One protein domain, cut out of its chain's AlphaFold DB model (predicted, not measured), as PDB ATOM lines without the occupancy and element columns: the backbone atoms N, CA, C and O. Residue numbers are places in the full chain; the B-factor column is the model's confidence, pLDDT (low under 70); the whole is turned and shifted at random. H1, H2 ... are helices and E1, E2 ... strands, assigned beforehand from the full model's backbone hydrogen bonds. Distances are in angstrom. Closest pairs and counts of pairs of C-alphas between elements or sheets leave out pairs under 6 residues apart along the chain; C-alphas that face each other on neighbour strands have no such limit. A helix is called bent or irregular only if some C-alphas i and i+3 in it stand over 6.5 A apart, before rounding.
ATOM      1  N   GLY A  53     193.191 244.135 243.361       81.75
ATOM      2  CA  GLY A  53     193.627 244.319 241.972       81.75
ATOM      3  C   GLY A  53     194.398 243.113 241.422       81.75
ATOM      4  O   GLY A  53     195.041 242.370 242.167       81.75
ATOM      5  N   THR A  54     194.355 242.921 240.102       87.12
ATOM      6  CA  THR A  54     195.119 241.871 239.409       87.12
ATOM      7  C   THR A  54     196.352 242.442 238.710       87.12
ATOM      8  O   THR A  54     196.290 243.475 238.047       87.12
ATOM      9  N   ARG A  55     197.483 241.740 238.824       88.94
ATOM     10  CA  ARG A  55     198.728 242.016 238.102       88.94
ATOM     11  C   ARG A  55     199.093 240.819 237.237       88.94
ATOM     12  O   ARG A  55     199.110 239.679 237.692       88.94
ATOM     13  N   ILE A  56     199.407 241.089 235.985       90.44
ATOM     14  CA  ILE A  56     199.842 240.096 235.017       90.44
ATOM     15  C   ILE A  56     201.371 240.106 235.010       90.44
ATOM     16  O   ILE A  56     201.993 241.144 234.800       90.44
ATOM     17  N   GLU A  57     201.988 238.955 235.260       88.69
ATOM     18  CA  GLU A  57     203.443 238.808 235.286       88.69
ATOM     19  C   GLU A  57     203.912 237.840 234.196       88.69
ATOM     20  O   GLU A  57     203.247 236.862 233.853       88.69
ATOM     21  N   GLN A  58     205.094 238.113 233.648       88.56
ATOM     22  CA  GLN A  58     205.800 237.208 232.755       88.56
ATOM     23  C   GLN A  58     206.936 236.516 233.511       88.56
ATOM     24  O   GLN A  58     207.885 237.165 233.948       88.56
ATOM     25  N   LYS A  59     206.896 235.184 233.598       88.44
ATOM     26  CA  LYS A  59     207.915 234.413 234.327       88.44
ATOM     27  C   LYS A  59     208.909 233.729 233.392       88.44
ATOM     28  O   LYS A  59     208.529 233.073 232.422       88.44
ATOM     29  N   SER A  60     210.204 233.810 233.712       88.25
ATOM     30  CA  SER A  60     211.226 232.991 233.046       88.25
ATOM     31  C   SER A  60     211.416 231.658 233.773       88.25
ATOM     32  O   SER A  60     211.844 231.621 234.929       88.25
ATOM     33  N   THR A  61     211.112 230.549 233.096       87.62
ATOM     34  CA  THR A  61     211.123 229.196 233.681       87.62
ATOM     35  C   THR A  61     211.771 228.176 232.745       87.62
ATOM     36  O   THR A  61     212.084 228.485 231.599       87.62
ATOM     37  N   SER A  62     212.059 226.967 233.226       86.19
ATOM     38  CA  SER A  62     212.492 225.877 232.347       86.19
ATOM     39  C   SER A  62     211.300 225.363 231.537       86.19
ATOM     40  O   SER A  62     210.154 225.451 231.965       86.19
ATOM     41  N   LEU A  63     211.570 224.790 230.370       82.31
ATOM     42  CA  LEU A  63     210.540 224.266 229.473       82.31
ATOM     43  C   LEU A  63     209.653 223.197 230.138       82.31
ATOM     44  O   LEU A  63     208.448 223.177 229.929       82.31
ATOM     45  N   ASN A  64     210.244 222.367 231.004       82.69
ATOM     46  CA  ASN A  64     209.522 221.341 231.760       82.69
ATOM     47  C   ASN A  64     208.571 221.946 232.806       82.69
ATOM     48  O   ASN A  64     207.509 221.393 233.055       82.69
ATOM     49  N   ASN A  65     208.933 223.098 233.378       85.75
ATOM     50  CA  ASN A  65     208.146 223.787 234.404       85.75
ATOM     51  C   ASN A  65     207.247 224.881 233.800       85.75
ATOM     52  O   ASN A  65     206.623 225.644 234.538       85.75
ATOM     53  N   ALA A  66     207.210 225.009 232.470       85.19
ATOM     54  CA  ALA A  66     206.411 226.014 231.777       85.19
ATOM     55  C   ALA A  66     204.915 225.814 232.035       85.19
ATOM     56  O   ALA A  66     204.227 226.778 232.349       85.19
ATOM     57  N   GLY A  67     204.439 224.565 231.989       84.12
ATOM     58  CA  GLY A  67     203.034 224.246 232.254       84.12
ATOM     59  C   GLY A  67     202.602 224.598 233.678       84.12
ATOM     60  O   GLY A  67     201.559 225.211 233.871       84.12
ATOM     61  N   GLU A  68     203.427 224.285 234.682       87.38
ATOM     62  CA  GLU A  68     203.142 224.644 236.079       87.38
ATOM     63  C   GLU A  68     203.153 226.165 236.284       87.38
ATOM     64  O   GLU A  68     202.248 226.723 236.899       87.38
ATOM     65  N   ALA A  69     204.153 226.855 235.728       86.19
ATOM     66  CA  ALA A  69     204.294 228.301 235.874       86.19
ATOM     67  C   ALA A  69     203.162 229.093 235.204       86.19
ATOM     68  O   ALA A  69     202.786 230.137 235.723       86.19
ATOM     69  N   ILE A  70     202.630 228.605 234.080       85.75
ATOM     70  CA  ILE A  70     201.462 229.187 233.402       85.75
ATOM     71  C   ILE A  70     200.179 228.940 234.203       85.75
ATOM     72  O   ILE A  70     199.263 229.761 234.204       85.75
ATOM     73  N   ASN A  71     200.092 227.786 234.871       85.12
ATOM     74  CA  ASN A  71     198.869 227.392 235.555       85.12
ATOM     75  C   ASN A  71     198.729 227.942 236.974       85.12
ATOM     76  O   ASN A  71     197.619 227.959 237.513       85.12
ATOM     77  N   ARG A  72     199.827 228.410 237.563       86.06
ATOM     78  CA  ARG A  72     199.864 228.946 238.917       86.06
ATOM     79  C   ARG A  72     199.436 230.414 238.950       86.06
ATOM     80  O   ARG A  72     200.070 231.257 238.321       86.06
ATOM     81  N   SER A  73     198.434 230.718 239.769       86.50
ATOM     82  CA  SER A  73     198.161 232.065 240.277       86.50
ATOM     83  C   SER A  73     198.422 232.109 241.784       86.50
ATOM     84  O   SER A  73     198.366 231.083 242.465       86.50
ATOM     85  N   TYR A  74     198.803 233.269 242.308       86.38
ATOM     86  CA  TYR A  74     199.033 233.463 243.742       86.38
ATOM     87  C   TYR A  74     198.768 234.911 244.137       86.38
ATOM     88  O   TYR A  74     198.768 235.804 243.295       86.38
ATOM     89  N   TYR A  75     198.559 235.139 245.429       85.19
ATOM     90  CA  TYR A  75     198.442 236.481 245.985       85.19
ATOM     91  C   TYR A  75     199.801 236.952 246.490       85.19
ATOM     92  O   TYR A  75     200.505 236.220 247.188       85.19
ATOM     93  N   GLU A  76     200.162 238.176 246.138       85.50
ATOM     94  CA  GLU A  76     201.383 238.833 246.585       85.50
ATOM     95  C   GLU A  76     201.018 240.131 247.303       85.50
ATOM     96  O   GLU A  76     200.098 240.836 246.896       85.50
ATOM     97  N   ARG A  77     201.713 240.454 248.395       78.31
ATOM     98  CA  ARG A  77     201.482 241.708 249.116       78.31
ATOM     99  C   ARG A  77     202.237 242.827 248.402       78.31
ATOM    100  O   ARG A  77     203.462 242.855 248.457       78.31
ATOM    101  N   GLY A  78     201.513 243.702 247.709       69.69
ATOM    102  CA  GLY A  78     202.067 244.904 247.090       69.69
ATOM    103  C   GLY A  78     202.029 246.114 248.028       69.69
ATOM    104  O   GLY A  78     201.468 246.049 249.122       69.69
ATOM    105  N   ASP A  79     202.574 247.242 247.561       66.88
ATOM    106  CA  ASP A  79     202.632 248.512 248.310       66.88
ATOM    107  C   ASP A  79     201.244 249.078 248.681       66.88
ATOM    108  O   ASP A  79     201.129 249.872 249.610       66.88
ATOM    109  N   GLY A  80     200.186 248.665 247.971       64.88
ATOM    110  CA  GLY A  80     198.805 249.129 248.164       64.88
ATOM    111  C   GLY A  80     197.817 248.062 248.649       64.88
ATOM    112  O   GLY A  80     196.616 248.295 248.559       64.88
ATOM    113  N   GLY A  81     198.286 246.895 249.110       72.50
ATOM    114  CA  GLY A  81     197.432 245.775 249.532       72.50
ATOM    115  C   GLY A  81     197.775 244.444 248.847       72.50
ATOM    116  O   GLY A  81     198.744 244.370 248.086       72.50
ATOM    117  N   PRO A  82     197.034 243.357 249.134       79.19
ATOM    118  CA  PRO A  82     197.188 242.103 248.402       79.19
ATOM    119  C   PRO A  82     196.821 242.309 246.925       79.19
ATOM    120  O   PRO A  82     195.860 243.003 246.612       79.19
ATOM    121  N   VAL A  83     197.603 241.721 246.020       84.50
ATOM    122  CA  VAL A  83     197.428 241.771 244.562       84.50
ATOM    123  C   VAL A  83     197.405 240.339 244.037       84.50
ATOM    124  O   VAL A  83     198.265 239.528 244.386       84.50
ATOM    125  N   HIS A  84     196.428 240.017 243.193       87.19
ATOM    126  CA  HIS A  84     196.340 238.714 242.540       87.19
ATOM    127  C   HIS A  84     197.290 238.669 241.340       87.19
ATOM    128  O   HIS A  84     197.138 239.450 240.402       87.19
ATOM    129  N   VAL A  85     198.280 237.778 241.358       88.69
ATOM    130  CA  VAL A  85     199.274 237.643 240.288       88.69
ATOM    131  C   VAL A  85     198.928 236.462 239.389       88.69
ATOM    132  O   VAL A  85     198.813 235.322 239.851       88.69
ATOM    133  N   ILE A  86     198.796 236.735 238.090       91.06
ATOM    134  CA  ILE A  86     198.526 235.734 237.048       91.06
ATOM    135  C   ILE A  86     199.648 235.698 236.008       91.06
ATOM    136  O   ILE A  86     200.235 236.725 235.674       91.06
ATOM    137  N   CYS A  87     199.930 234.511 235.468       90.69
ATOM    138  CA  CYS A  87     201.014 234.283 234.511       90.69
ATOM    139  C   CYS A  87     200.472 233.638 233.219       90.69
ATOM    140  O   CYS A  87     200.484 232.416 233.084       90.69
ATOM    141  N   PRO A  88     199.976 234.427 232.250       89.44
ATOM    142  CA  PRO A  88     199.447 233.889 230.996       89.44
ATOM    143  C   PRO A  88     200.541 233.464 230.007       89.44
ATOM    144  O   PRO A  88     200.270 232.777 229.020       89.44
ATOM    145  N   MET A  89     201.784 233.892 230.247       90.56
ATOM    146  CA  MET A  89     202.882 233.721 229.309       90.56
ATOM    147  C   MET A  89     204.221 233.566 230.028       90.56
ATOM    148  O   MET A  89     204.543 234.292 230.971       90.56
ATOM    149  N   VAL A  90     205.035 232.630 229.542       92.06
ATOM    150  CA  VAL A  90     206.363 232.346 230.093       92.06
ATOM    151  C   VAL A  90     207.444 232.429 229.028       92.06
ATOM    152  O   VAL A  90     207.243 232.066 227.867       92.06
ATOM    153  N   ILE A  91     208.630 232.866 229.453       91.75
ATOM    154  CA  ILE A  91     209.846 232.830 228.638       91.75
ATOM    155  C   ILE A  91     210.636 231.581 229.034       91.75
ATOM    156  O   ILE A  91     211.299 231.587 230.084       91.75
ATOM    157  N   PRO A  92     210.609 230.504 228.234       87.12
ATOM    158  CA  PRO A  92     211.416 229.342 228.535       87.12
ATOM    159  C   PRO A  92     212.905 229.676 228.426       87.12
ATOM    160  O   PRO A  92     213.379 230.251 227.442       87.12
ATOM    161  N   ARG A  93     213.675 229.287 229.442       82.94
ATOM    162  CA  ARG A  93     215.133 229.346 229.377       82.94
ATOM    163  C   ARG A  93     215.611 228.369 228.311       82.94
ATOM    164  O   ARG A  93     215.204 227.208 228.279       82.94
ATOM    165  N   GLY A  94     216.464 228.874 227.424       69.75
ATOM    166  CA  GLY A  94     216.998 228.107 226.310       69.75
ATOM    167  C   GLY A  94     217.840 226.911 226.754       69.75
ATOM    168  O   GLY A  94     218.223 226.762 227.915       69.75
ATOM    169  N   ARG A  95     218.158 226.072 225.772       71.12
ATOM    170  CA  ARG A  95     219.091 224.951 225.886       71.12
ATOM    171  C   ARG A  95     220.409 225.434 226.497       71.12
ATOM    172  O   ARG A  95     221.115 226.231 225.887       71.12
ATOM    173  N   THR A  96     220.752 224.961 227.691       66.81
ATOM    174  CA  THR A  96     222.055 225.271 228.281       66.81
ATOM    175  C   THR A  96     223.118 224.384 227.640       66.81
ATOM    176  O   THR A  96     222.938 223.167 227.530       66.81
ATOM    177  N   PHE A  97     224.259 224.975 227.264       66.88
ATOM    178  CA  PHE A  97     225.464 224.227 226.860       66.88
ATOM    179  C   PHE A  97     225.892 223.203 227.924       66.88
ATOM    180  O   PHE A  97     226.492 222.186 227.598       66.88
ATOM    181  N   VAL A  98     225.489 223.428 229.181       76.12
ATOM    182  CA  VAL A  98     225.657 222.516 230.320       76.12
ATOM    183  C   VAL A  98     225.138 221.107 230.018       76.12
ATOM    184  O   VAL A  98     225.790 220.131 230.357       76.12
ATOM    185  N   THR A  99     224.007 220.972 229.322       76.56
ATOM    186  CA  THR A  99     223.449 219.644 228.986       76.56
ATOM    187  C   THR A  99     224.285 218.859 227.968       76.56
ATOM    188  O   THR A  99     224.178 217.640 227.912       76.56
ATOM    189  N   MET A 100     225.151 219.540 227.207       82.06
ATOM    190  CA  MET A 100     226.112 218.931 226.281       82.06
ATOM    191  C   MET A 100     227.487 218.694 226.921       82.06
ATOM    192  O   MET A 100     228.351 218.100 226.277       82.06
ATOM    193  N   LEU A 101     227.709 219.108 228.178       86.75
ATOM    194  CA  LEU A 101     228.991 218.919 228.864       86.75
ATOM    195  C   LEU A 101     229.470 217.467 228.884       86.75
ATOM    196  O   LEU A 101     230.660 217.284 228.664       86.75
ATOM    197  N   PRO A 102     228.630 216.434 229.089       87.00
ATOM    198  CA  PRO A 102     229.122 215.058 229.072       87.00
ATOM    199  C   PRO A 102     229.645 214.640 227.694       87.00
ATOM    200  O   PRO A 102     230.695 214.012 227.605       87.00
ATOM    201  N   ALA A 103     228.969 215.041 226.610       86.69
ATOM    202  CA  ALA A 103     229.450 214.798 225.251       86.69
ATOM    203  C   ALA A 103     230.744 215.577 224.965       86.69
ATOM    204  O   ALA A 103     231.693 215.016 224.426       86.69
ATOM    205  N   ILE A 104     230.819 216.845 225.385       87.50
ATOM    206  CA  ILE A 104     232.028 217.675 225.251       87.50
ATOM    207  C   ILE A 104     233.186 217.091 226.074       87.50
ATOM    208  O   ILE A 104     234.314 217.053 225.593       87.50
ATOM    209  N   ALA A 105     232.920 216.599 227.284       90.62
ATOM    210  CA  ALA A 105     233.906 215.973 228.156       90.62
ATOM    211  C   ALA A 105     234.427 214.660 227.562       90.62
ATOM    212  O   ALA A 105     235.632 214.433 227.592       90.62
ATOM    213  N   LEU A 106     233.559 213.834 226.965       90.25
ATOM    214  CA  LEU A 106     233.980 212.649 226.213       90.25
ATOM    215  C   LEU A 106     234.841 213.033 225.008       90.25
ATOM    216  O   LEU A 106     235.905 212.465 224.814       90.25
ATOM    217  N   VAL A 107     234.464 214.052 224.236       90.31
ATOM    218  CA  VAL A 107     235.314 214.521 223.131       90.31
ATOM    219  C   VAL A 107     236.674 215.008 223.649       90.31
ATOM    220  O   VAL A 107     237.701 214.618 223.105       90.31
ATOM    221  N   ALA A 108     236.711 215.801 224.723       91.12
ATOM    222  CA  ALA A 108     237.954 216.304 225.307       91.12
ATOM    223  C   ALA A 108     238.847 215.175 225.853       91.12
ATOM    224  O   ALA A 108     240.053 215.173 225.608       91.12
ATOM    225  N   LEU A 109     238.259 214.194 226.543       91.69
ATOM    226  CA  LEU A 109     238.953 213.016 227.066       91.69
ATOM    227  C   LEU A 109     239.461 212.132 225.918       91.69
ATOM    228  O   LEU A 109     240.593 211.664 225.968       91.69
ATOM    229  N   GLY A 110     238.685 211.991 224.843       87.06
ATOM    230  CA  GLY A 110     239.090 211.319 223.611       87.06
ATOM    231  C   GLY A 110     240.266 211.984 222.913       87.06
ATOM    232  O   GLY A 110     241.204 211.300 222.515       87.06
ATOM    233  N   VAL A 111     240.256 213.315 222.799       88.06
ATOM    234  CA  VAL A 111     241.376 214.084 222.232       88.06
ATOM    235  C   VAL A 111     242.620 213.943 223.107       88.06
ATOM    236  O   VAL A 111     243.696 213.645 222.593       88.06
ATOM    237  N   LEU A 112     242.487 214.091 224.428       88.94
ATOM    238  CA  LEU A 112     243.606 213.949 225.360       88.94
ATOM    239  C   LEU A 112     244.171 212.517 225.351       88.94
ATOM    240  O   LEU A 112     245.387 212.327 225.328       88.94
ATOM    241  N   GLY A 113     243.301 211.508 225.306       84.19
ATOM    242  CA  GLY A 113     243.671 210.098 225.193       84.19
ATOM    243  C   GLY A 113     244.334 209.779 223.855       84.19
ATOM    244  O   GLY A 113     245.332 209.063 223.814       84.19
ATOM    245  N   ALA A 114     243.869 210.375 222.756       82.12
ATOM    246  CA  ALA A 114     244.507 210.225 221.453       82.12
ATOM    247  C   ALA A 114     245.927 210.813 221.444       82.12
ATOM    248  O   ALA A 114     246.860 210.165 220.969       82.12
ATOM    249  N   VAL A 115     246.124 211.996 222.032       84.69
ATOM    250  CA  VAL A 115     247.448 212.635 222.115       84.69
ATOM    251  C   VAL A 115     248.398 211.870 223.043       84.69
ATOM    252  O   VAL A 115     249.566 211.696 222.710       84.69
ATOM    253  N   THR A 116     247.921 211.394 224.194       82.81
ATOM    254  CA  THR A 116     248.772 210.744 225.213       82.81
ATOM    255  C   THR A 116     249.006 209.254 224.969       82.81
ATOM    256  O   THR A 116     250.045 208.739 225.372       82.81
ATOM    257  N   VAL A 117     248.077 208.555 224.308       80.75
ATOM    258  CA  VAL A 117     248.124 207.097 224.115       80.75
ATOM    259  C   VAL A 117     248.293 206.718 222.644       80.75
ATOM    260  O   VAL A 117     249.189 205.936 222.329       80.75
ATOM    261  N   LEU A 118     247.488 207.264 221.719       77.69
ATOM    262  CA  LEU A 118     247.591 206.876 220.302       77.69
ATOM    263  C   LEU A 118     248.871 207.396 219.639       77.69
ATOM    264  O   LEU A 118     249.477 206.643 218.880       77.69
ATOM    265  N   VAL A 119     249.306 208.631 219.918       76.94
ATOM    266  CA  VAL A 119     250.527 209.193 219.303       76.94
ATOM    267  C   VAL A 119     251.783 208.384 219.685       76.94
ATOM    268  O   VAL A 119     252.493 207.957 218.773       76.94
ATOM    269  N   PRO A 120     252.048 208.056 220.968       76.94
ATOM    270  CA  PRO A 120     253.195 207.212 221.327       76.94
ATOM    271  C   PRO A 120     253.097 205.768 220.820       76.94
ATOM    272  O   PRO A 120     254.120 205.165 220.487       76.94
ATOM    273  N   GLN A 121     251.886 205.203 220.728       73.69
ATOM    274  CA  GLN A 121     251.694 203.854 220.187       73.69
ATOM    275  C   GLN A 121     251.864 203.782 218.669       73.69
ATOM    276  O   GLN A 121     252.407 202.793 218.181       73.69
ATOM    277  N   ALA A 122     251.473 204.824 217.931       71.69
ATOM    278  CA  ALA A 122     251.733 204.930 216.497       71.69
ATOM    279  C   ALA A 122     253.242 205.011 216.202       71.69
ATOM    280  O   ALA A 122     253.718 204.398 215.251       71.69
ATOM    281  N   VAL A 123     254.001 205.713 217.052       76.19
ATOM    282  CA  VAL A 123     255.470 205.798 216.953       76.19
ATOM    283  C   VAL A 123     256.145 204.476 217.345       76.19
ATOM    284  O   VAL A 123     257.130 204.087 216.728       76.19
ATOM    285  N   SER A 124     255.595 203.744 218.321       76.00
ATOM    286  CA  SER A 124     256.112 202.440 218.780       76.00
ATOM    287  C   SER A 124     255.700 201.238 217.904       76.00
ATOM    288  O   SER A 124     255.894 200.096 218.314       76.00
ATOM    289  N   GLY A 125     255.112 201.462 216.720       70.00
ATOM    290  CA  GLY A 125     254.725 200.400 215.776       70.00
ATOM    291  C   GLY A 125     253.451 199.619 216.134       70.00
ATOM    292  O   GLY A 125     253.204 198.556 215.567       70.00
ATOM    293  N   GLY A 126     252.639 200.116 217.071       72.69
ATOM    294  CA  GLY A 126     251.325 199.552 217.382       72.69
ATOM    295  C   GLY A 126     250.273 199.901 216.324       72.69
ATOM    296  O   GLY A 126     250.496 200.757 215.475       72.69
ATOM    297  N   ASN A 127     249.097 199.268 216.404       76.06
ATOM    298  CA  ASN A 127     247.932 199.595 215.574       76.06
ATOM    299  C   ASN A 127     247.026 200.614 216.299       76.06
ATOM    300  O   ASN A 127     246.104 200.198 217.006       76.06
ATOM    301  N   PRO A 128     247.228 201.937 216.120       71.31
ATOM    302  CA  PRO A 128     246.418 202.976 216.756       71.31
ATOM    303  C   PRO A 128     244.888 202.795 216.655       71.31
ATOM    304  O   PRO A 128     244.224 202.999 217.673       71.31
ATOM    305  N   PRO A 129     244.283 202.370 215.521       72.12
ATOM    306  CA  PRO A 129     242.824 202.231 215.443       72.12
ATOM    307  C   PRO A 129     242.242 201.103 216.315       72.12
ATOM    308  O   PRO A 129     241.051 201.141 216.623       72.12
ATOM    309  N   LEU A 130     243.060 200.127 216.729       73.69
ATOM    310  CA  LEU A 130     242.657 198.950 217.515       73.69
ATOM    311  C   LEU A 130     242.978 199.080 219.013       73.69
ATOM    312  O   LEU A 130     242.796 198.122 219.762       73.69
ATOM    313  N   ASN A 131     243.462 200.240 219.473       79.00
ATOM    314  CA  ASN A 131     243.760 200.445 220.889       79.00
ATOM    315  C   ASN A 131     242.492 200.228 221.743       79.00
ATOM    316  O   ASN A 131     241.503 200.914 221.498       79.00
ATOM    317  N   PRO A 132     242.508 199.349 222.766       77.00
ATOM    318  CA  PRO A 132     241.305 198.913 223.481       77.00
ATOM    319  C   PRO A 132     240.565 200.030 224.230       77.00
ATOM    320  O   PRO A 132     239.382 199.871 224.520       77.00
ATOM    321  N   VAL A 133     241.217 201.160 224.521       77.56
ATOM    322  CA  VAL A 133     240.618 202.259 225.296       77.56
ATOM    323  C   VAL A 133     240.219 203.441 224.410       77.56
ATOM    324  O   VAL A 133     239.115 203.955 224.558       77.56
ATOM    325  N   PHE A 134     241.075 203.850 223.466       81.38
ATOM    326  CA  PHE A 134     240.885 205.075 222.664       81.38
ATOM    327  C   PHE A 134     240.830 204.841 221.141       81.38
ATOM    328  O   PHE A 134     241.000 205.775 220.359       81.38
ATOM    329  N   GLY A 135     240.607 203.597 220.711       82.94
ATOM    330  CA  GLY A 135     240.475 203.218 219.302       82.94
ATOM    331  C   GLY A 135     239.174 203.688 218.634       82.94
ATOM    332  O   GLY A 135     238.430 204.526 219.148       82.94
ATOM    333  N   VAL A 136     238.872 203.125 217.459       86.12
ATOM    334  CA  VAL A 136     237.711 203.524 216.632       86.12
ATOM    335  C   VAL A 136     236.378 203.369 217.375       86.12
ATOM    336  O   VAL A 136     235.476 204.193 217.213       86.12
ATOM    337  N   HIS A 137     236.251 202.361 218.240       86.38
ATOM    338  CA  HIS A 137     235.055 202.139 219.056       86.38
ATOM    339  C   HIS A 137     234.788 203.274 220.048       86.38
ATOM    340  O   HIS A 137     233.629 203.628 220.241       86.38
ATOM    341  N   TYR A 138     235.822 203.895 220.627       88.88
ATOM    342  CA  TYR A 138     235.659 205.038 221.531       88.88
ATOM    343  C   TYR A 138     235.006 206.227 220.816       88.88
ATOM    344  O   TYR A 138     234.051 206.828 221.315       88.88
ATOM    345  N   TRP A 139     235.497 206.550 219.617       87.75
ATOM    346  CA  TRP A 139     234.971 207.650 218.811       87.75
ATOM    347  C   TRP A 139     233.572 207.353 218.276       87.75
ATOM    348  O   TRP A 139     232.722 208.241 218.301       87.75
ATOM    349  N   LEU A 140     233.289 206.107 217.879       90.88
ATOM    350  CA  LEU A 140     231.935 205.681 217.510       90.88
ATOM    351  C   LEU A 140     230.951 205.839 218.672       90.88
ATOM    352  O   LEU A 140     229.871 206.392 218.477       90.88
ATOM    353  N   ILE A 141     231.328 205.416 219.883       89.50
ATOM    354  CA  ILE A 141     230.495 205.581 221.082       89.50
ATOM    355  C   ILE A 141     230.312 207.065 221.404       89.50
ATOM    356  O   ILE A 141     229.196 207.499 221.672       89.50
ATOM    357  N   THR A 142     231.372 207.870 221.325       90.44
ATOM    358  CA  THR A 142     231.306 209.311 221.606       90.44
ATOM    359  C   THR A 142     230.398 210.037 220.616       90.44
ATOM    360  O   THR A 142     229.565 210.843 221.027       90.44
ATOM    361  N   ILE A 143     230.491 209.716 219.321       91.69
ATOM    362  CA  ILE A 143     229.591 210.246 218.289       91.69
ATOM    363  C   ILE A 143     228.159 209.771 218.541       91.69
ATOM    364  O   ILE A 143     227.243 210.586 218.491       91.69
ATOM    365  N   ALA A 144     227.950 208.491 218.859       91.31
ATOM    366  CA  ALA A 144     226.624 207.962 219.164       91.31
ATOM    367  C   ALA A 144     225.995 208.673 220.373       91.31
ATOM    368  O   ALA A 144     224.836 209.078 220.306       91.31
ATOM    369  N   VAL A 145     226.762 208.905 221.444       90.25
ATOM    370  CA  VAL A 145     226.325 209.665 222.626       90.25
ATOM    371  C   VAL A 145     226.046 211.123 222.268       90.25
ATOM    372  O   VAL A 145     225.017 211.654 222.676       90.25
ATOM    373  N   ALA A 146     226.903 211.771 221.476       88.69
ATOM    374  CA  ALA A 146     226.708 213.155 221.051       88.69
ATOM    375  C   ALA A 146     225.448 213.319 220.184       88.69
ATOM    376  O   ALA A 146     224.646 214.222 220.424       88.69
ATOM    377  N   VAL A 147     225.228 212.418 219.221       89.06
ATOM    378  CA  VAL A 147     224.029 212.387 218.369       89.06
ATOM    379  C   VAL A 147     222.784 212.072 219.199       89.06
ATOM    380  O   VAL A 147     221.763 212.742 219.046       89.06
ATOM    381  N   PHE A 148     222.865 211.109 220.119       88.44
ATOM    382  CA  PHE A 148     221.768 210.782 221.024       88.44
ATOM    383  C   PHE A 148     221.409 211.964 221.929       88.44
ATOM    384  O   PHE A 148     220.235 212.305 222.045       88.44
ATOM    385  N   MET A 149     222.397 212.642 222.520       85.62
ATOM    386  CA  MET A 149     222.182 213.845 223.329       85.62
ATOM    387  C   MET A 149     221.590 214.984 222.500       85.62
ATOM    388  O   MET A 149     220.643 215.633 222.942       85.62
ATOM    389  N   TRP A 150     222.082 215.193 221.278       84.56
ATOM    390  CA  TRP A 150     221.533 216.180 220.351       84.56
ATOM    391  C   TRP A 150     220.065 215.928 220.034       84.56
ATOM    392  O   TRP A 150     219.243 216.844 220.125       84.56
ATOM    393  N   TRP A 151     219.732 214.685 219.697       84.94
ATOM    394  CA  TRP A 151     218.372 214.254 219.405       84.94
ATOM    395  C   TRP A 151     217.469 214.362 220.634       84.94
ATOM    396  O   TRP A 151     216.395 214.964 220.565       84.94
ATOM    397  N   ARG A 152     217.935 213.872 221.788       84.50
ATOM    398  CA  ARG A 152     217.201 213.903 223.057       84.50
ATOM    399  C   ARG A 152     216.899 215.322 223.517       84.50
ATOM    400  O   ARG A 152     215.835 215.556 224.089       84.50
ATOM    401  N   GLN A 153     217.821 216.246 223.272       78.00
ATOM    402  CA  GLN A 153     217.673 217.662 223.585       78.00
ATOM    403  C   GLN A 153     216.849 218.415 222.525       78.00
ATOM    404  O   GLN A 153     216.298 219.475 222.811       78.00
ATOM    405  N   GLY A 154     216.744 217.874 221.308       76.25
ATOM    406  CA  GLY A 154     215.831 218.365 220.278       76.25
ATOM    407  C   GLY A 154     214.362 218.072 220.583       76.25
ATOM    408  O   GLY A 154     213.493 218.739 220.032       76.25
ATOM    409  N   MET A 155     214.059 217.118 221.468       82.12
ATOM    410  CA  MET A 155     212.687 216.841 221.899       82.12
ATOM    411  C   MET A 155     212.237 217.812 222.988       82.12
ATOM    412  O   MET A 155     212.732 217.779 224.115       82.12
ATOM    413  N   VAL A 156     211.248 218.628 222.650       81.50
ATOM    414  CA  VAL A 156     210.602 219.590 223.537       81.50
ATOM    415  C   VAL A 156     209.143 219.197 223.711       81.50
ATOM    416  O   VAL A 156     208.483 218.802 222.753       81.50
ATOM    417  N   MET A 157     208.634 219.299 224.935       85.25
ATOM    418  CA  MET A 157     207.212 219.142 225.210       85.25
ATOM    419  C   MET A 157     206.602 220.523 225.438       85.25
ATOM    420  O   MET A 157     207.071 221.273 226.293       85.25
ATOM    421  N   VAL A 158     205.603 220.859 224.625       87.06
ATOM    422  CA  VAL A 158     204.758 222.038 224.807       87.06
ATOM    423  C   VAL A 158     203.558 221.605 225.655       87.06
ATOM    424  O   VAL A 158     202.919 220.613 225.289       87.06
ATOM    425  N   PRO A 159     203.260 222.300 226.770       85.44
ATOM    426  CA  PRO A 159     202.109 221.990 227.615       85.44
ATOM    427  C   PRO A 159     200.780 222.032 226.849       85.44
ATOM    428  O   PRO A 159     200.657 222.716 225.834       85.44
ATOM    429  N   GLU A 160     199.776 221.324 227.359       85.00
ATOM    430  CA  GLU A 160     198.428 221.321 226.783       85.00
ATOM    431  C   GLU A 160     197.769 222.707 226.841       85.00
ATOM    432  O   GLU A 160     198.027 223.495 227.754       85.00
ATOM    433  N   GLY A 161     196.961 223.031 225.825       82.31
ATOM    434  CA  GLY A 161     196.288 224.332 225.694       82.31
ATOM    435  C   GLY A 161     197.220 225.530 225.466       82.31
ATOM    436  O   GLY A 161     196.767 226.675 225.504       82.31
ATOM    437  N   CYS A 162     198.515 225.281 225.245       87.44
ATOM    438  CA  CYS A 162     199.520 226.313 225.025       87.44
ATOM    439  C   CYS A 162     200.072 226.284 223.597       87.44
ATOM    440  O   CYS A 162     200.291 225.222 223.011       87.44
ATOM    441  N   GLU A 163     200.392 227.465 223.080       90.50
ATOM    442  CA  GLU A 163     201.133 227.648 221.838       90.50
ATOM    443  C   GLU A 163     202.568 228.081 222.132       90.50
ATOM    444  O   GLU A 163     202.832 228.966 222.953       90.50
ATOM    445  N   ALA A 164     203.516 227.445 221.449       89.69
ATOM    446  CA  ALA A 164     204.935 227.737 221.559       89.69
ATOM    447  C   ALA A 164     205.422 228.493 220.321       89.69
ATOM    448  O   ALA A 164     205.404 227.976 219.202       89.69
ATOM    449  N   ILE A 165     205.935 229.703 220.536       90.06
ATOM    450  CA  ILE A 165     206.517 230.534 219.483       90.06
ATOM    451  C   ILE A 165     208.001 230.208 219.371       90.06
ATOM    452  O   ILE A 165     208.779 230.420 220.311       90.06
ATOM    453  N   VAL A 166     208.412 229.711 218.205       89.31
ATOM    454  CA  VAL A 166     209.804 229.360 217.923       89.31
ATOM    455  C   VAL A 166     210.454 230.450 217.089       89.31
ATOM    456  O   VAL A 166     209.995 230.804 216.000       89.31
ATOM    457  N   THR A 167     211.578 230.951 217.596       87.50
ATOM    458  CA  THR A 167     212.401 231.934 216.897       87.50
ATOM    459  C   THR A 167     213.731 231.333 216.478       87.50
ATOM    460  O   THR A 167     214.314 230.474 217.149       87.50
ATOM    461  N   ARG A 168     214.239 231.838 215.358       84.44
ATOM    462  CA  ARG A 168     215.588 231.598 214.862       84.44
ATOM    463  C   ARG A 168     216.298 232.943 214.792       84.44
ATOM    464  O   ARG A 168     215.890 233.821 214.039       84.44
ATOM    465  N   PHE A 169     217.335 233.124 215.609       78.50
ATOM    466  CA  PHE A 169     218.061 234.401 215.729       78.50
ATOM    467  C   PHE A 169     217.146 235.628 215.929       78.50
ATOM    468  O   PHE A 169     217.360 236.681 215.339       78.50
ATOM    469  N   GLY A 170     216.088 235.481 216.733       70.31
ATOM    470  CA  GLY A 170     215.150 236.570 217.030       70.31
ATOM    471  C   GLY A 170     214.082 236.820 215.961       70.31
ATOM    472  O   GLY A 170     213.137 237.551 216.236       70.31
ATOM    473  N   LYS A 171     214.162 236.178 214.790       79.38
ATOM    474  CA  LYS A 171     213.074 236.170 213.804       79.38
ATOM    475  C   LYS A 171     212.124 235.013 214.093       79.38
ATOM    476  O   LYS A 171     212.576 233.896 214.353       79.38
ATOM    477  N   MET A 172     210.823 235.281 214.070       78.19
ATOM    478  CA  MET A 172     209.792 234.250 214.177       78.19
ATOM    479  C   MET A 172     209.858 233.337 212.952       78.19
ATOM    480  O   MET A 172     209.980 233.822 211.829       78.19
ATOM    481  N   GLU A 173     209.822 232.025 213.176       79.56
ATOM    482  CA  GLU A 173     209.853 231.048 212.085       79.56
ATOM    483  C   GLU A 173     208.573 230.219 212.042       79.56
ATOM    484  O   GLU A 173     207.995 230.073 210.974       79.56
ATOM    485  N   ASN A 174     208.138 229.673 213.184       81.00
ATOM    486  CA  ASN A 174     206.940 228.839 213.273       81.00
ATOM    487  C   ASN A 174     206.290 228.942 214.658       81.00
ATOM    488  O   ASN A 174     206.973 229.177 215.662       81.00
ATOM    489  N   VAL A 175     204.986 228.676 214.694       85.44
ATOM    490  CA  VAL A 175     204.197 228.459 215.910       85.44
ATOM    491  C   VAL A 175     203.861 226.976 215.980       85.44
ATOM    492  O   VAL A 175     203.447 226.388 214.982       85.44
ATOM    493  N   PHE A 176     204.071 226.362 217.140       85.62
ATOM    494  CA  PHE A 176     203.689 224.976 217.377       85.62
ATOM    495  C   PHE A 176     202.586 224.902 218.425       85.62
ATOM    496  O   PHE A 176     202.659 225.572 219.456       85.62
ATOM    497  N   GLN A 177     201.597 224.054 218.161       84.56
ATOM    498  CA  GLN A 177     200.535 223.725 219.107       84.56
ATOM    499  C   GLN A 177     201.038 222.762 220.197       84.56
ATOM    500  O   GLN A 177     202.165 222.256 220.133       84.56
ATOM    501  N   ALA A 178     200.190 222.521 221.196       86.25
ATOM    502  CA  ALA A 178     200.450 221.606 222.299       86.25
ATOM    503  C   ALA A 178     200.935 220.224 221.827       86.25
ATOM    504  O   ALA A 178     200.436 219.666 220.849       86.25
ATOM    505  N   GLY A 179     201.897 219.650 222.554       82.38
ATOM    506  CA  GLY A 179     202.431 218.320 222.274       82.38
ATOM    507  C   GLY A 179     203.949 218.265 222.128       82.38
ATOM    508  O   GLY A 179     204.695 219.191 222.461       82.38
ATOM    509  N   ARG A 180     204.442 217.109 221.675       82.88
ATOM    510  CA  ARG A 180     205.880 216.854 221.533       82.88
ATOM    511  C   ARG A 180     206.378 217.401 220.199       82.88
ATOM    512  O   ARG A 180     206.086 216.838 219.149       82.88
ATOM    513  N   VAL A 181     207.193 218.449 220.256       82.06
ATOM    514  CA  VAL A 181     207.784 219.107 219.089       82.06
ATOM    515  C   VAL A 181     209.277 218.803 219.035       82.06
ATOM    516  O   VAL A 181     210.000 218.941 220.023       82.06
ATOM    517  N   THR A 182     209.764 218.393 217.866       79.06
ATOM    518  CA  THR A 182     211.188 218.122 217.640       79.06
ATOM    519  C   THR A 182     211.872 219.309 216.965       79.06
ATOM    520  O   THR A 182     211.693 219.553 215.772       79.06
ATOM    521  N   LEU A 183     212.707 220.027 217.712       80.62
ATOM    522  CA  LEU A 183     213.572 221.089 217.208       80.62
ATOM    523  C   LEU A 183     214.966 220.511 216.921       80.62
ATOM    524  O   LEU A 183     215.869 220.553 217.757       80.62
ATOM    525  N   PHE A 184     215.151 219.967 215.714       72.88
ATOM    526  CA  PHE A 184     216.433 219.385 215.280       72.88
ATOM    527  C   PHE A 184     217.553 220.418 215.097       72.88
ATOM    528  O   PHE A 184     218.733 220.079 215.176       72.88
ATOM    529  N   ASN A 185     217.189 221.675 214.839       79.31
ATOM    530  CA  ASN A 185     218.132 222.751 214.574       79.31
ATOM    531  C   ASN A 185     218.503 223.476 215.891       79.31
ATOM    532  O   ASN A 185     217.606 223.979 216.567       79.31
ATOM    533  N   PRO A 186     219.799 223.582 216.244       71.56
ATOM    534  CA  PRO A 186     220.269 224.145 217.515       71.56
ATOM    535  C   PRO A 186     220.095 225.667 217.595       71.56
ATOM    536  O   PRO A 186     220.078 226.225 218.687       71.56
ATOM    537  N   TRP A 187     219.948 226.342 216.452       79.50
ATOM    538  CA  TRP A 187     219.711 227.785 216.376       79.50
ATOM    539  C   TRP A 187     218.231 228.154 216.510       79.50
ATOM    540  O   TRP A 187     217.905 229.341 216.584       79.50
ATOM    541  N   LYS A 188     217.336 227.158 216.535       83.75
ATOM    542  CA  LYS A 188     215.919 227.352 216.843       83.75
ATOM    543  C   LYS A 188     215.714 227.240 218.347       83.75
ATOM    544  O   LYS A 188     216.140 226.265 218.968       83.75
ATOM    545  N   ARG A 189     215.031 228.219 218.933       83.56
ATOM    546  CA  ARG A 189     214.645 228.198 220.347       83.56
ATOM    547  C   ARG A 189     213.176 228.550 220.503       83.56
ATOM    548  O   ARG A 189     212.666 229.409 219.788       83.56
ATOM    549  N   VAL A 190     212.519 227.917 221.468       85.31
ATOM    550  CA  VAL A 190     211.221 228.395 221.946       85.31
ATOM    551  C   VAL A 190     211.483 229.708 222.678       85.31
ATOM    552  O   VAL A 190     212.319 229.745 223.579       85.31
ATOM    553  N   SER A 191     210.849 230.790 222.242       85.31
ATOM    554  CA  SER A 191     211.014 232.113 222.850       85.31
ATOM    555  C   SER A 191     209.898 232.445 223.823       85.31
ATOM    556  O   SER A 191     210.173 233.059 224.848       85.31
ATOM    557  N   TYR A 192     208.677 232.009 223.520       89.75
ATOM    558  CA  TYR A 192     207.497 232.277 224.331       89.75
ATOM    559  C   TYR A 192     206.580 231.063 224.309       89.75
ATOM    560  O   TYR A 192     206.460 230.396 223.280       89.75
ATOM    561  N   ILE A 193     205.954 230.787 225.447       91.12
ATOM    562  CA  ILE A 193     204.841 229.847 225.552       91.12
ATOM    563  C   ILE A 193     203.672 230.629 226.127       91.12
ATOM    564  O   ILE A 193     203.821 231.272 227.170       91.12
ATOM    565  N   VAL A 194     202.545 230.591 225.427       90.88
ATOM    566  CA  VAL A 194     201.333 231.341 225.761       90.88
ATOM    567  C   VAL A 194     200.184 230.361 225.891       90.88
ATOM    568  O   VAL A 194     200.052 229.470 225.056       90.88
ATOM    569  N   ASN A 195     199.359 230.518 226.919       90.94
ATOM    570  CA  ASN A 195     198.130 229.742 227.034       90.94
ATOM    571  C   ASN A 195     197.019 230.408 226.225       90.94
ATOM    572  O   ASN A 195     196.694 231.567 226.481       90.94
ATOM    573  N   THR A 196     196.449 229.680 225.267       89.50
ATOM    574  CA  THR A 196     195.375 230.191 224.405       89.50
ATOM    575  C   THR A 196     193.999 229.642 224.764       89.50
ATOM    576  O   THR A 196     192.977 230.168 224.339       89.50
TER     577      THR A 196
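What this domain is: This is residues 53 to 196 of the 601 residues of the protein "Band 7 protein" of Nocardiopsis dassonvillei (UniProt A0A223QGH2). A head of strands extends into a long helical hairpin, H2 and H3, which makes much of the length; the head is a strongly twisted sheet of E1, E2, E3, E5, E6 and E8 with the short helix H1 over E3, and a small strand pair, E4 and E7, beside it. At the end of the head away from H2 and H3, the strand hairpin E2 and E3 makes an arm, for E3 bends by 64 degrees. The printed part has 144 residues with three named helices and eight named strands, in the order E1 H1 E2 E3 H2 H3 E4 E5 E6 E7 E8, and its class is mixed, helices and strands. The larger sheet is branched and mixed, with E1 and E3 parallel and its other neighbour pairs antiparallel; E4 and E7 are antiparallel. The whole is extended, with a radius of gyration of the C-alphas of 23.0 A and spans of 80 by 33 by 23 A.

Where its parts are: Find C-alpha 54 at (195.119, 241.871, 239.409); from there E1 runs through residues 54 to 61, 21.2 A long. Next come H1, residues 63 to 71, and E2, residues 74 to 78. E3, residues 81 to 92, is 30.1 A long and bends at residue 88. Look for C-alpha 97 at (225.464, 224.227, 226.860), where H2 begins; it holds residues 97 to 123, measures 36.6 A and has a kink of 36 degrees near residue 104. H3, residues 136 to 154, runs 26.7 A, and E4, residues 155 to 158, follows directly. Then read E5, residues 162 to 168, 19.7 A; E6, residues 171 to 176, 15.0 A; and E7, residues 179 to 182. E8, residues 188 to 195, is 20.6 A long and ends at C-alpha 195, (198.130, 229.742, 227.034). H1 and H2 are irregular: C-alphas 64 and 67 are 7.1 A apart, and C-alphas 99 and 102 are 7.3 A apart.

How they stand to each other: Start at E3, which has three neighbours. E1 lies on one side of it, with N 55 and O 84 at 2.8 A; E2 and E8 lie on the other side. The pairing is staggered: E2, in a hairpin with E3, pairs with residues 81 to 85, for instance N 83 and O 76 at 2.8 A, while E8 pairs with residues 89 to 90, with N 90 and O 193 at 3.0 A. On the other side of E8 look for E5, with N 163 and O 194 at 2.8 A. E6 is an edge strand in a hairpin with E5, with N 168 and O 171 at 2.8 A. H1 is on this sheet at a height over the sheet of 7.6 A; it lies over E3, only just slantwise to the strands at 31 degrees on the local plane, and their closest C-alphas are those of Ile 70 and Cys 87, 5.2 A. E4 and E7 pair through N 181 and O 156, 2.8 A. The closest C-alphas of H1 and E4, Asn 64 and Met 157, are 7.3 A apart. H2 and H3 form a helical hairpin and touch, opposite ways at a shallow tilt of 11 degrees; H2 touches with residues 100 to 110 alone, and the closest C-alphas are those of Ala 103 and Ala 146, 5.3 A. H1 is apart from both. Every O i to N i+4 pair is within hydrogen-bond range in H3, against 3 of 5 in H1 and 19 of 23 in H2.

The domain as a whole: The two C-alphas farthest apart are those of Gly 80 and Gly 125, 80.9 A. The printed part has no cut. Residues 124 to 135 make the long link, from H2 to H3; the other links between named elements are tight. Mean pLDDT of the printed part is 83.3; look for values under 70 at residues 78 to 80, 94, and 96 to 97.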